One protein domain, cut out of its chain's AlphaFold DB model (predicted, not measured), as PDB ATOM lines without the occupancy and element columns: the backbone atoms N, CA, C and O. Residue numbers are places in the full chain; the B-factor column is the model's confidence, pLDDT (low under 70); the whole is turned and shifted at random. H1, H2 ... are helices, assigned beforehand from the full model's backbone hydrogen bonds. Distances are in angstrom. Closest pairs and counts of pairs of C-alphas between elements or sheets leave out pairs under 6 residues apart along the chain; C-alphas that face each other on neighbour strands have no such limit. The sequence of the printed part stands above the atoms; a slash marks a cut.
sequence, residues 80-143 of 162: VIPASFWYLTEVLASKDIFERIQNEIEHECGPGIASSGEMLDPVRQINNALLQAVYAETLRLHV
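This is residues 80 to 143 of the 162 residues of an uncharacterized protein of Ophiobolus disseminans (UniProt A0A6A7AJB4). Two long helices, H1 and H5, cross at nearly a right angle, and a third, H2, makes a corner with the end of H1 and runs away from it. Beyond H2 the chain turns through the very short H3, then folds back through the short H4 into H5. The printed part has 64 residues with five named helices, H1 to H5 in order, and no named strand; the class is all helix. It is compact, with a radius of gyration of the C-alphas of 12.2 A and spans of 34 by 24 by 19 A.

H1, residues 80 to 93, touches H5, residues 129 to 142, about perpendicular at 74 degrees; their closest C-alphas, of Tyr 87 and Thr 138, are 5.6 A apart. H1 and H2, residues 95 to 109, only just touch, with 3 pairs of C-alphas within 8 A, and touch only at the corner by their link; the closest C-alphas are those of Val 91 and Phe 98, 5.4 A. H2, with residues 101 to 104 alone, and H5, with residues 130 to 131 alone, also only just touch, with 3 such pairs; the closest C-alphas are those of Ile 101 and Leu 130, 7.2 A. H3, residues 113 to 116, touches no helix but is near H2. H4, residues 122 to 127, is close to but not clearly touching H5, with the closest C-alphas, of Ile 126 and Gln 132, 7.0 A apart. H1 is apart from H3 and H4. Every O i to N i+4 pair is within hydrogen-bond range in H1, H2, H4 and H5; H3 is too short for such a pair.

H1 begins at C-alpha 80 (261.373, 206.418, 223.883) and is 19.6 A long. H2 is 20.9 A, H3 4.9 A and H4 8.7 A. H5, 19.9 A, ends at C-alpha 142 (252.206, 211.424, 230.106).

The C-alphas farthest apart, of Ser 116 and Val 143, are 34.9 A apart. The printed part has no cut, and its four links are tight. Residues 111 to 119 have pLDDT under 70.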
ATOM      1  N   VAL A  80     261.606 205.956 225.259       91.62
ATOM      2  CA  VAL A  80     261.373 206.418 223.883       91.62
ATOM      3  C   VAL A  80     260.098 205.806 223.324       91.62
ATOM      4  O   VAL A  80     259.276 206.542 222.794       91.62
ATOM      5  N   ILE A  81     259.875 204.498 223.507       93.50
ATOM      6  CA  ILE A  81     258.668 203.840 222.980       93.50
ATOM      7  C   ILE A  81     257.386 204.465 223.563       93.50
ATOM      8  O   ILE A  81     256.537 204.880 222.771       93.50
ATOM      9  N   PRO A  82     257.221 204.610 224.897       94.12
ATOM     10  CA  PRO A  82     256.035 205.268 225.443       94.12
ATOM     11  C   PRO A  82     255.910 206.736 225.029       94.12
ATOM     12  O   PRO A  82     254.809 207.180 224.711       94.12
ATOM     13  N   ALA A  83     257.015 207.488 224.995       94.44
ATOM     14  CA  ALA A  83     256.984 208.886 224.576       94.44
ATOM     15  C   ALA A  83     256.532 209.029 223.115       94.44
ATOM     16  O   ALA A  83     255.674 209.855 222.825       94.44
ATOM     17  N   SER A  84     257.046 208.195 222.207       94.56
ATOM     18  CA  SER A  84     256.641 208.171 220.797       94.56
ATOM     19  C   SER A  84     255.180 207.758 220.623       94.56
ATOM     20  O   SER A  84     254.473 208.354 219.812       94.56
ATOM     21  N   PHE A  85     254.708 206.776 221.398       96.12
ATOM     22  CA  PHE A  85     253.306 206.359 221.386       96.12
ATOM     23  C   PHE A  85     252.366 207.508 221.767       96.12
ATOM     24  O   PHE A  85     251.409 207.796 221.044       96.12
ATOM     25  N   TRP A  86     252.652 208.188 222.879       97.06
ATOM     26  CA  TRP A  86     251.829 209.304 223.336       97.06
ATOM     27  C   TRP A  86     251.924 210.501 222.402       97.06
ATOM     28  O   TRP A  86     250.901 211.094 222.085       97.06
ATOM     29  N   TYR A  87     253.118 210.795 221.889       96.38
ATOM     30  CA  TYR A  87     253.327 211.874 220.928       96.38
ATOM     31  C   TYR A  87     252.446 211.685 219.697       96.38
ATOM     32  O   TYR A  87     251.702 212.582 219.311       96.38
ATOM     33  N   LEU A  88     252.482 210.486 219.105       96.19
ATOM     34  CA  LEU A  88     251.658 210.168 217.946       96.19
ATOM     35  C   LEU A  88     250.166 210.224 218.291       96.19
ATOM     36  O   LEU A  88     249.373 210.711 217.492       96.19
ATOM     37  N   THR A  89     249.786 209.761 219.481       97.00
ATOM     38  CA  THR A  89     248.390 209.787 219.935       97.00
ATOM     39  C   THR A  89     247.868 211.218 220.063       97.00
ATOM     40  O   THR A  89     246.809 211.511 219.519       97.00
ATOM     41  N   GLU A  90     248.607 212.122 220.711       96.25
ATOM     42  CA  GLU A  90     248.226 213.537 220.867       96.25
ATOM     43  C   GLU A  90     248.152 214.267 219.519       96.25
ATOM     44  O   GLU A  90     247.212 215.020 219.261       96.25
ATOM     45  N   VAL A  91     249.109 213.994 218.624       96.19
ATOM     46  CA  VAL A  91     249.108 214.549 217.266       96.19
ATOM     47  C   VAL A  91     247.885 214.078 216.480       96.19
ATOM     48  O   VAL A  91     247.204 214.898 215.876       96.19
ATOM     49  N   LEU A  92     247.571 212.780 216.496       96.19
ATOM     50  CA  LEU A  92     246.442 212.227 215.737       96.19
ATOM     51  C   LEU A  92     245.076 212.549 216.360       96.19
ATOM     52  O   LEU A  92     244.077 212.602 215.645       96.19
ATOM     53  N   ALA A  93     245.011 212.759 217.675       96.19
ATOM     54  CA  ALA A  93     243.776 213.110 218.370       96.19
ATOM     55  C   ALA A  93     243.336 214.562 218.108       96.19
ATOM     56  O   ALA A  93     242.150 214.874 218.229       96.19
ATOM     57  N   SER A  94     244.265 215.448 217.734       96.25
ATOM     58  CA  SER A  94     243.992 216.860 217.473       96.25
ATOM     59  C   SER A  94     244.189 217.207 216.001       96.25
ATOM     60  O   SER A  94     245.310 217.354 215.518       96.25
ATOM     61  N   LYS A  95     243.074 217.422 215.297       95.75
ATOM     62  CA  LYS A  95     243.090 217.839 213.889       95.75
ATOM     63  C   LYS A  95     243.901 219.126 213.665       95.75
ATOM     64  O   LYS A  95     244.650 219.194 212.700       95.75
ATOM     65  N   ASP A  96     243.793 220.102 214.571       96.50
ATOM     66  CA  ASP A  96     244.551 221.363 214.494       96.50
ATOM     67  C   ASP A  96     246.067 221.130 214.585       96.50
ATOM     68  O   ASP A  96     246.831 221.640 213.769       96.50
ATOM     69  N   ILE A  97     246.513 220.315 215.550       95.25
ATOM     70  CA  ILE A  97     247.941 220.009 215.727       95.25
ATOM     71  C   ILE A  97     248.464 219.226 214.524       95.25
ATOM     72  O   ILE A  97     249.538 219.542 214.015       95.25
ATOM     73  N   PHE A  98     247.703 218.236 214.057       95.56
ATOM     74  CA  PHE A  98     248.057 217.443 212.888       95.56
ATOM     75  C   PHE A  98     248.267 218.319 211.646       95.56
ATOM     76  O   PHE A  98     249.335 218.263 211.042       95.56
ATOM     77  N   GLU A  99     247.300 219.178 211.308       94.69
ATOM     78  CA  GLU A  99     247.390 220.075 210.147       94.69
ATOM     79  C   GLU A  99     248.568 221.052 210.271       94.69
ATOM     80  O   GLU A  99     249.300 221.274 209.306       94.69
ATOM     81  N   ARG A 100     248.814 221.602 211.467       94.81
ATOM     82  CA  ARG A 100     249.963 222.487 211.710       94.81
ATOM     83  C   ARG A 100     251.295 221.770 211.521       94.81
ATOM     84  O   ARG A 100     252.183 222.333 210.892       94.81
ATOM     85  N   ILE A 101     251.432 220.545 212.030       92.38
ATOM     86  CA  ILE A 101     252.642 219.735 211.850       92.38
ATOM     87  C   ILE A 101     252.852 219.387 210.376       92.38
ATOM     88  O   ILE A 101     253.977 219.482 209.896       92.38
ATOM     89  N   GLN A 102     251.797 219.008 209.651       89.62
ATOM     90  CA  GLN A 102     251.903 218.725 208.219       89.62
ATOM     91  C   GLN A 102     252.400 219.948 207.443       89.62
ATOM     92  O   GLN A 102     253.384 219.836 206.718       89.62
ATOM     93  N   ASN A 103     251.788 221.116 207.663       90.25
ATOM     94  CA  ASN A 103     252.199 222.367 207.022       90.25
ATOM     95  C   ASN A 103     253.649 222.748 207.366       90.25
ATOM     96  O   ASN A 103     254.395 223.189 206.496       90.25
ATOM     97  N   GLU A 104     254.053 222.569 208.624       89.38
ATOM     98  CA  GLU A 104     255.416 222.846 209.084       89.38
ATOM     99  C   GLU A 104     256.439 221.928 208.395       89.38
ATOM    100  O   GLU A 104     257.449 222.399 207.874       89.38
ATOM    101  N   ILE A 105     256.152 220.622 208.325       85.81
ATOM    102  CA  ILE A 105     257.009 219.648 207.638       85.81
ATOM    103  C   ILE A 105     257.084 219.969 206.144       85.81
ATOM    104  O   ILE A 105     258.181 220.000 205.595       85.81
ATOM    105  N   GLU A 106     255.954 220.242 205.485       85.06
ATOM    106  CA  GLU A 106     255.919 220.630 204.068       85.06
ATOM    107  C   GLU A 106     256.720 221.908 203.799       85.06
ATOM    108  O   GLU A 106     257.428 221.993 202.794       85.06
ATOM    109  N   HIS A 107     256.664 222.888 204.703       84.62
ATOM    110  CA  HIS A 107     257.442 224.117 204.598       84.62
ATOM    111  C   HIS A 107     258.953 223.865 204.736       84.62
ATOM    112  O   HIS A 107     259.738 224.385 203.943       84.62
ATOM    113  N   GLU A 108     259.382 223.058 205.711       80.00
ATOM    114  CA  GLU A 108     260.808 222.772 205.939       80.00
ATOM    115  C   GLU A 108     261.431 221.842 204.891       80.00
ATOM    116  O   GLU A 108     262.629 221.933 204.594       80.00
ATOM    117  N   CYS A 109     260.629 220.918 204.365       75.62
ATOM    118  CA  CYS A 109     261.069 219.836 203.492       75.62
ATOM    119  C   CYS A 109     260.803 220.135 202.006       75.62
ATOM    120  O   CYS A 109     261.423 219.541 201.129       75.62
ATOM    121  N   GLY A 110     259.932 221.097 201.709       70.38
ATOM    122  CA  GLY A 110     259.470 221.390 200.361       70.38
ATOM    123  C   GLY A 110     258.255 220.542 199.961       70.38
ATOM    124  O   GLY A 110     257.969 219.495 200.555       70.38
ATOM    125  N   PRO A 111     257.504 220.992 198.939       65.56
ATOM    126  CA  PRO A 111     256.289 220.320 198.507       65.56
ATOM    127  C   PRO A 111     256.605 218.919 197.973       65.56
ATOM    128  O   PRO A 111     257.435 218.750 197.083       65.56
ATOM    129  N   GLY A 112     255.895 217.915 198.489       61.69
ATOM    130  CA  GLY A 112     255.950 216.551 197.969       61.69
ATOM    131  C   GLY A 112     256.934 215.607 198.658       61.69
ATOM    132  O   GLY A 112     257.022 214.473 198.201       61.69
ATOM    133  N   ILE A 113     257.597 215.983 199.764       64.25
ATOM    134  CA  ILE A 113     258.438 215.025 200.515       64.25
ATOM    135  C   ILE A 113     257.636 213.822 201.037       64.25
ATOM    136  O   ILE A 113     258.099 212.684 200.988       64.25
ATOM    137  N   ALA A 114     256.378 214.049 201.430       57.12
ATOM    138  CA  ALA A 114     255.455 212.972 201.793       57.12
ATOM    139  C   ALA A 114     255.205 211.980 200.634       57.12
ATOM    140  O   ALA A 114     254.867 210.823 200.876       57.12
ATOM    141  N   SER A 115     255.395 212.424 199.387       60.38
ATOM    142  CA  SER A 115     255.167 211.655 198.159       60.38
ATOM    143  C   SER A 115     256.460 211.137 197.516       60.38
ATOM    144  O   SER A 115     256.402 210.183 196.743       60.38
ATOM    145  N   SER A 116     257.611 211.762 197.792       63.47
ATOM    146  CA  SER A 116     258.905 211.430 197.179       63.47
ATOM    147  C   SER A 116     259.611 210.266 197.874       63.47
ATOM    148  O   SER A 116     260.493 209.647 197.279       63.47
ATOM    149  N   GLY A 117     259.226 209.947 199.116       60.19
ATOM    150  CA  GLY A 117     259.909 208.936 199.925       60.19
ATOM    151  C   GLY A 117     261.326 209.349 200.332       60.19
ATOM    152  O   GLY A 117     262.104 208.505 200.778       60.19
ATOM    153  N   GLU A 118     261.681 210.627 200.169       66.81
ATOM    154  CA  GLU A 118     262.962 211.152 200.625       66.81
ATOM    155  C   GLU A 118     263.036 211.138 202.153       66.81
ATOM    156  O   GLU A 118     262.074 211.426 202.869       66.81
ATOM    157  N   MET A 119     264.213 210.773 202.659       65.69
ATOM    158  CA  MET A 119     264.453 210.680 204.089       65.69
ATOM    159  C   MET A 119     264.496 212.084 204.698       65.69
ATOM    160  O   MET A 119     265.305 212.921 204.301       65.69
ATOM    161  N   LEU A 120     263.635 212.318 205.687       75.38
ATOM    162  CA  LEU A 120     263.635 213.529 206.502       75.38
ATOM    163  C   LEU A 120     265.008 213.730 207.164       75.38
ATOM    164  O   LEU A 120     265.536 212.791 207.757       75.38
ATOM    165  N   ASP A 121     265.577 214.939 207.065       77.50
ATOM    166  CA  ASP A 121     266.841 215.314 207.725       77.50
ATOM    167  C   ASP A 121     266.655 215.422 209.250       77.50
ATOM    168  O   ASP A 121     266.202 216.480 209.704       77.50
ATOM    169  N   PRO A 122     267.062 214.411 210.053       77.88
ATOM    170  CA  PRO A 122     266.708 214.310 211.471       77.88
ATOM    171  C   PRO A 122     267.115 215.537 212.286       77.88
ATOM    172  O   PRO A 122     266.453 215.890 213.262       77.88
ATOM    173  N   VAL A 123     268.206 216.204 211.895       80.75
ATOM    174  CA  VAL A 123     268.715 217.383 212.600       80.75
ATOM    175  C   VAL A 123     267.745 218.551 212.463       80.75
ATOM    176  O   VAL A 123     267.558 219.296 213.425       80.75
ATOM    177  N   ARG A 124     267.094 218.708 211.308       82.94
ATOM    178  CA  ARG A 124     266.083 219.754 211.119       82.94
ATOM    179  C   ARG A 124     264.857 219.487 211.974       82.94
ATOM    180  O   ARG A 124     264.484 220.357 212.753       82.94
ATOM    181  N   GLN A 125     264.308 218.269 211.940       83.31
ATOM    182  CA  GLN A 125     263.088 217.982 212.707       83.31
ATOM    183  C   GLN A 125     263.320 218.043 214.218       83.31
ATOM    184  O   GLN A 125     262.458 218.527 214.945       83.31
ATOM    185  N   ILE A 126     264.494 217.622 214.705       86.12
ATOM    186  CA  ILE A 126     264.835 217.749 216.131       86.12
ATOM    187  C   ILE A 126     264.875 219.217 216.567       86.12
ATOM    188  O   ILE A 126     264.587 219.498 217.726       86.12
ATOM    189  N   ASN A 127     265.211 220.151 215.673       88.31
ATOM    190  CA  ASN A 127     265.288 221.582 215.973       88.31
ATOM    191  C   ASN A 127     264.008 222.359 215.626       88.31
ATOM    192  O   ASN A 127     263.952 223.565 215.875       88.31
ATOM    193  N   ASN A 128     262.979 221.698 215.094       92.75
ATOM    194  CA  ASN A 128     261.719 222.352 214.780       92.75
ATOM    195  C   ASN A 128     260.972 222.747 216.067       92.75
ATOM    196  O   ASN A 128     260.677 221.908 216.922       92.75
ATOM    197  N   ALA A 129     260.628 224.030 216.191       94.62
ATOM    198  CA  ALA A 129     260.023 224.574 217.404       94.62
ATOM    199  C   ALA A 129     258.633 223.987 217.702       94.62
ATOM    200  O   ALA A 129     258.307 223.750 218.867       94.62
ATOM    201  N   LEU A 130     257.820 223.729 216.672       94.88
ATOM    202  CA  LEU A 130     256.497 223.129 216.837       94.88
ATOM    203  C   LEU A 130     256.614 221.671 217.297       94.88
ATOM    204  O   LEU A 130     255.971 221.297 218.278       94.88
ATOM    205  N   LEU A 131     257.462 220.871 216.644       94.25
ATOM    206  CA  LEU A 131     257.684 219.470 217.024       94.25
ATOM    207  C   LEU A 131     258.240 219.363 218.452       94.25
ATOM    208  O   LEU A 131     257.765 218.546 219.242       94.25
ATOM    209  N   GLN A 132     259.181 220.237 218.830       95.44
ATOM    210  CA  GLN A 132     259.684 220.307 220.203       95.44
ATOM    211  C   GLN A 132     258.595 220.693 221.211       95.44
ATOM    212  O   GLN A 132     258.540 220.103 222.291       95.44
ATOM    213  N   ALA A 133     257.723 221.650 220.881       96.69
ATOM    214  CA  ALA A 133     256.636 222.067 221.765       96.69
ATOM    215  C   ALA A 133     255.627 220.935 222.001       96.69
ATOM    216  O   ALA A 133     255.257 220.667 223.144       96.69
ATOM    217  N   VAL A 134     255.233 220.224 220.941       96.25
ATOM    218  CA  VAL A 134     254.335 219.062 221.040       96.25
ATOM    219  C   VAL A 134     254.993 217.936 221.834       96.25
ATOM    220  O   VAL A 134     254.347 217.307 222.674       96.25
ATOM    221  N   TYR A 135     256.295 217.714 221.642       95.62
ATOM    222  CA  TYR A 135     257.042 216.710 222.394       95.62
ATOM    223  C   TYR A 135     257.110 217.058 223.879       95.62
ATOM    224  O   TYR A 135     256.791 216.222 224.723       95.62
ATOM    225  N   ALA A 136     257.441 218.306 224.210       96.38
ATOM    226  CA  ALA A 136     257.473 218.782 225.586       96.38
ATOM    227  C   ALA A 136     256.104 218.653 226.274       96.38
ATOM    228  O   ALA A 136     256.037 218.186 227.411       96.38
ATOM    229  N   GLU A 137     255.017 219.006 225.584       96.94
ATOM    230  CA  GLU A 137     253.662 218.900 226.131       96.94
ATOM    231  C   GLU A 137     253.226 217.441 226.318       96.94
ATOM    232  O   GLU A 137     252.658 217.090 227.353       96.94
ATOM    233  N   THR A 138     253.594 216.560 225.383       96.38
ATOM    234  CA  THR A 138     253.396 215.110 225.516       96.38
ATOM    235  C   THR A 138     254.087 214.582 226.773       96.38
ATOM    236  O   THR A 138     253.477 213.869 227.572       96.38
ATOM    237  N   LEU A 139     255.356 214.951 226.992       95.25
ATOM    238  CA  LEU A 139     256.089 214.541 228.190       95.25
ATOM    239  C   LEU A 139     255.448 215.111 229.463       95.25
ATOM    240  O   LEU A 139     255.348 214.400 230.460       95.25
ATOM    241  N   ARG A 140     254.972 216.363 229.432       96.62
ATOM    242  CA  ARG A 140     254.288 217.000 230.567       96.62
ATOM    243  C   ARG A 140     253.013 216.254 230.972       96.62
ATOM    244  O   ARG A 140     252.710 216.189 232.163       96.62
ATOM    245  N   LEU A 141     252.261 215.739 230.002       95.75
ATOM    246  CA  LEU A 141     250.992 215.042 230.228       95.75
ATOM    247  C   LEU A 141     251.179 213.583 230.654       95.75
ATOM    248  O   LEU A 141     250.453 213.106 231.524       95.75
ATOM    249  N   HIS A 142     252.154 212.890 230.061       95.25
ATOM    250  CA  HIS A 142     252.206 211.424 230.106       95.25
ATOM    251  C   HIS A 142     253.405 210.842 230.849       95.25
ATOM    252  O   HIS A 142     253.440 209.636 231.102       95.25
ATOM    253  N   VAL A 143     254.394 211.660 231.222       89.31
ATOM    254  CA  VAL A 143     255.607 211.178 231.892       89.31
ATOM    255  C   VAL A 143     255.642 211.606 233.354       89.31
ATOM    256  O   VAL A 143     255.675 212.785 233.694       89.31
TER     257      VAL A 143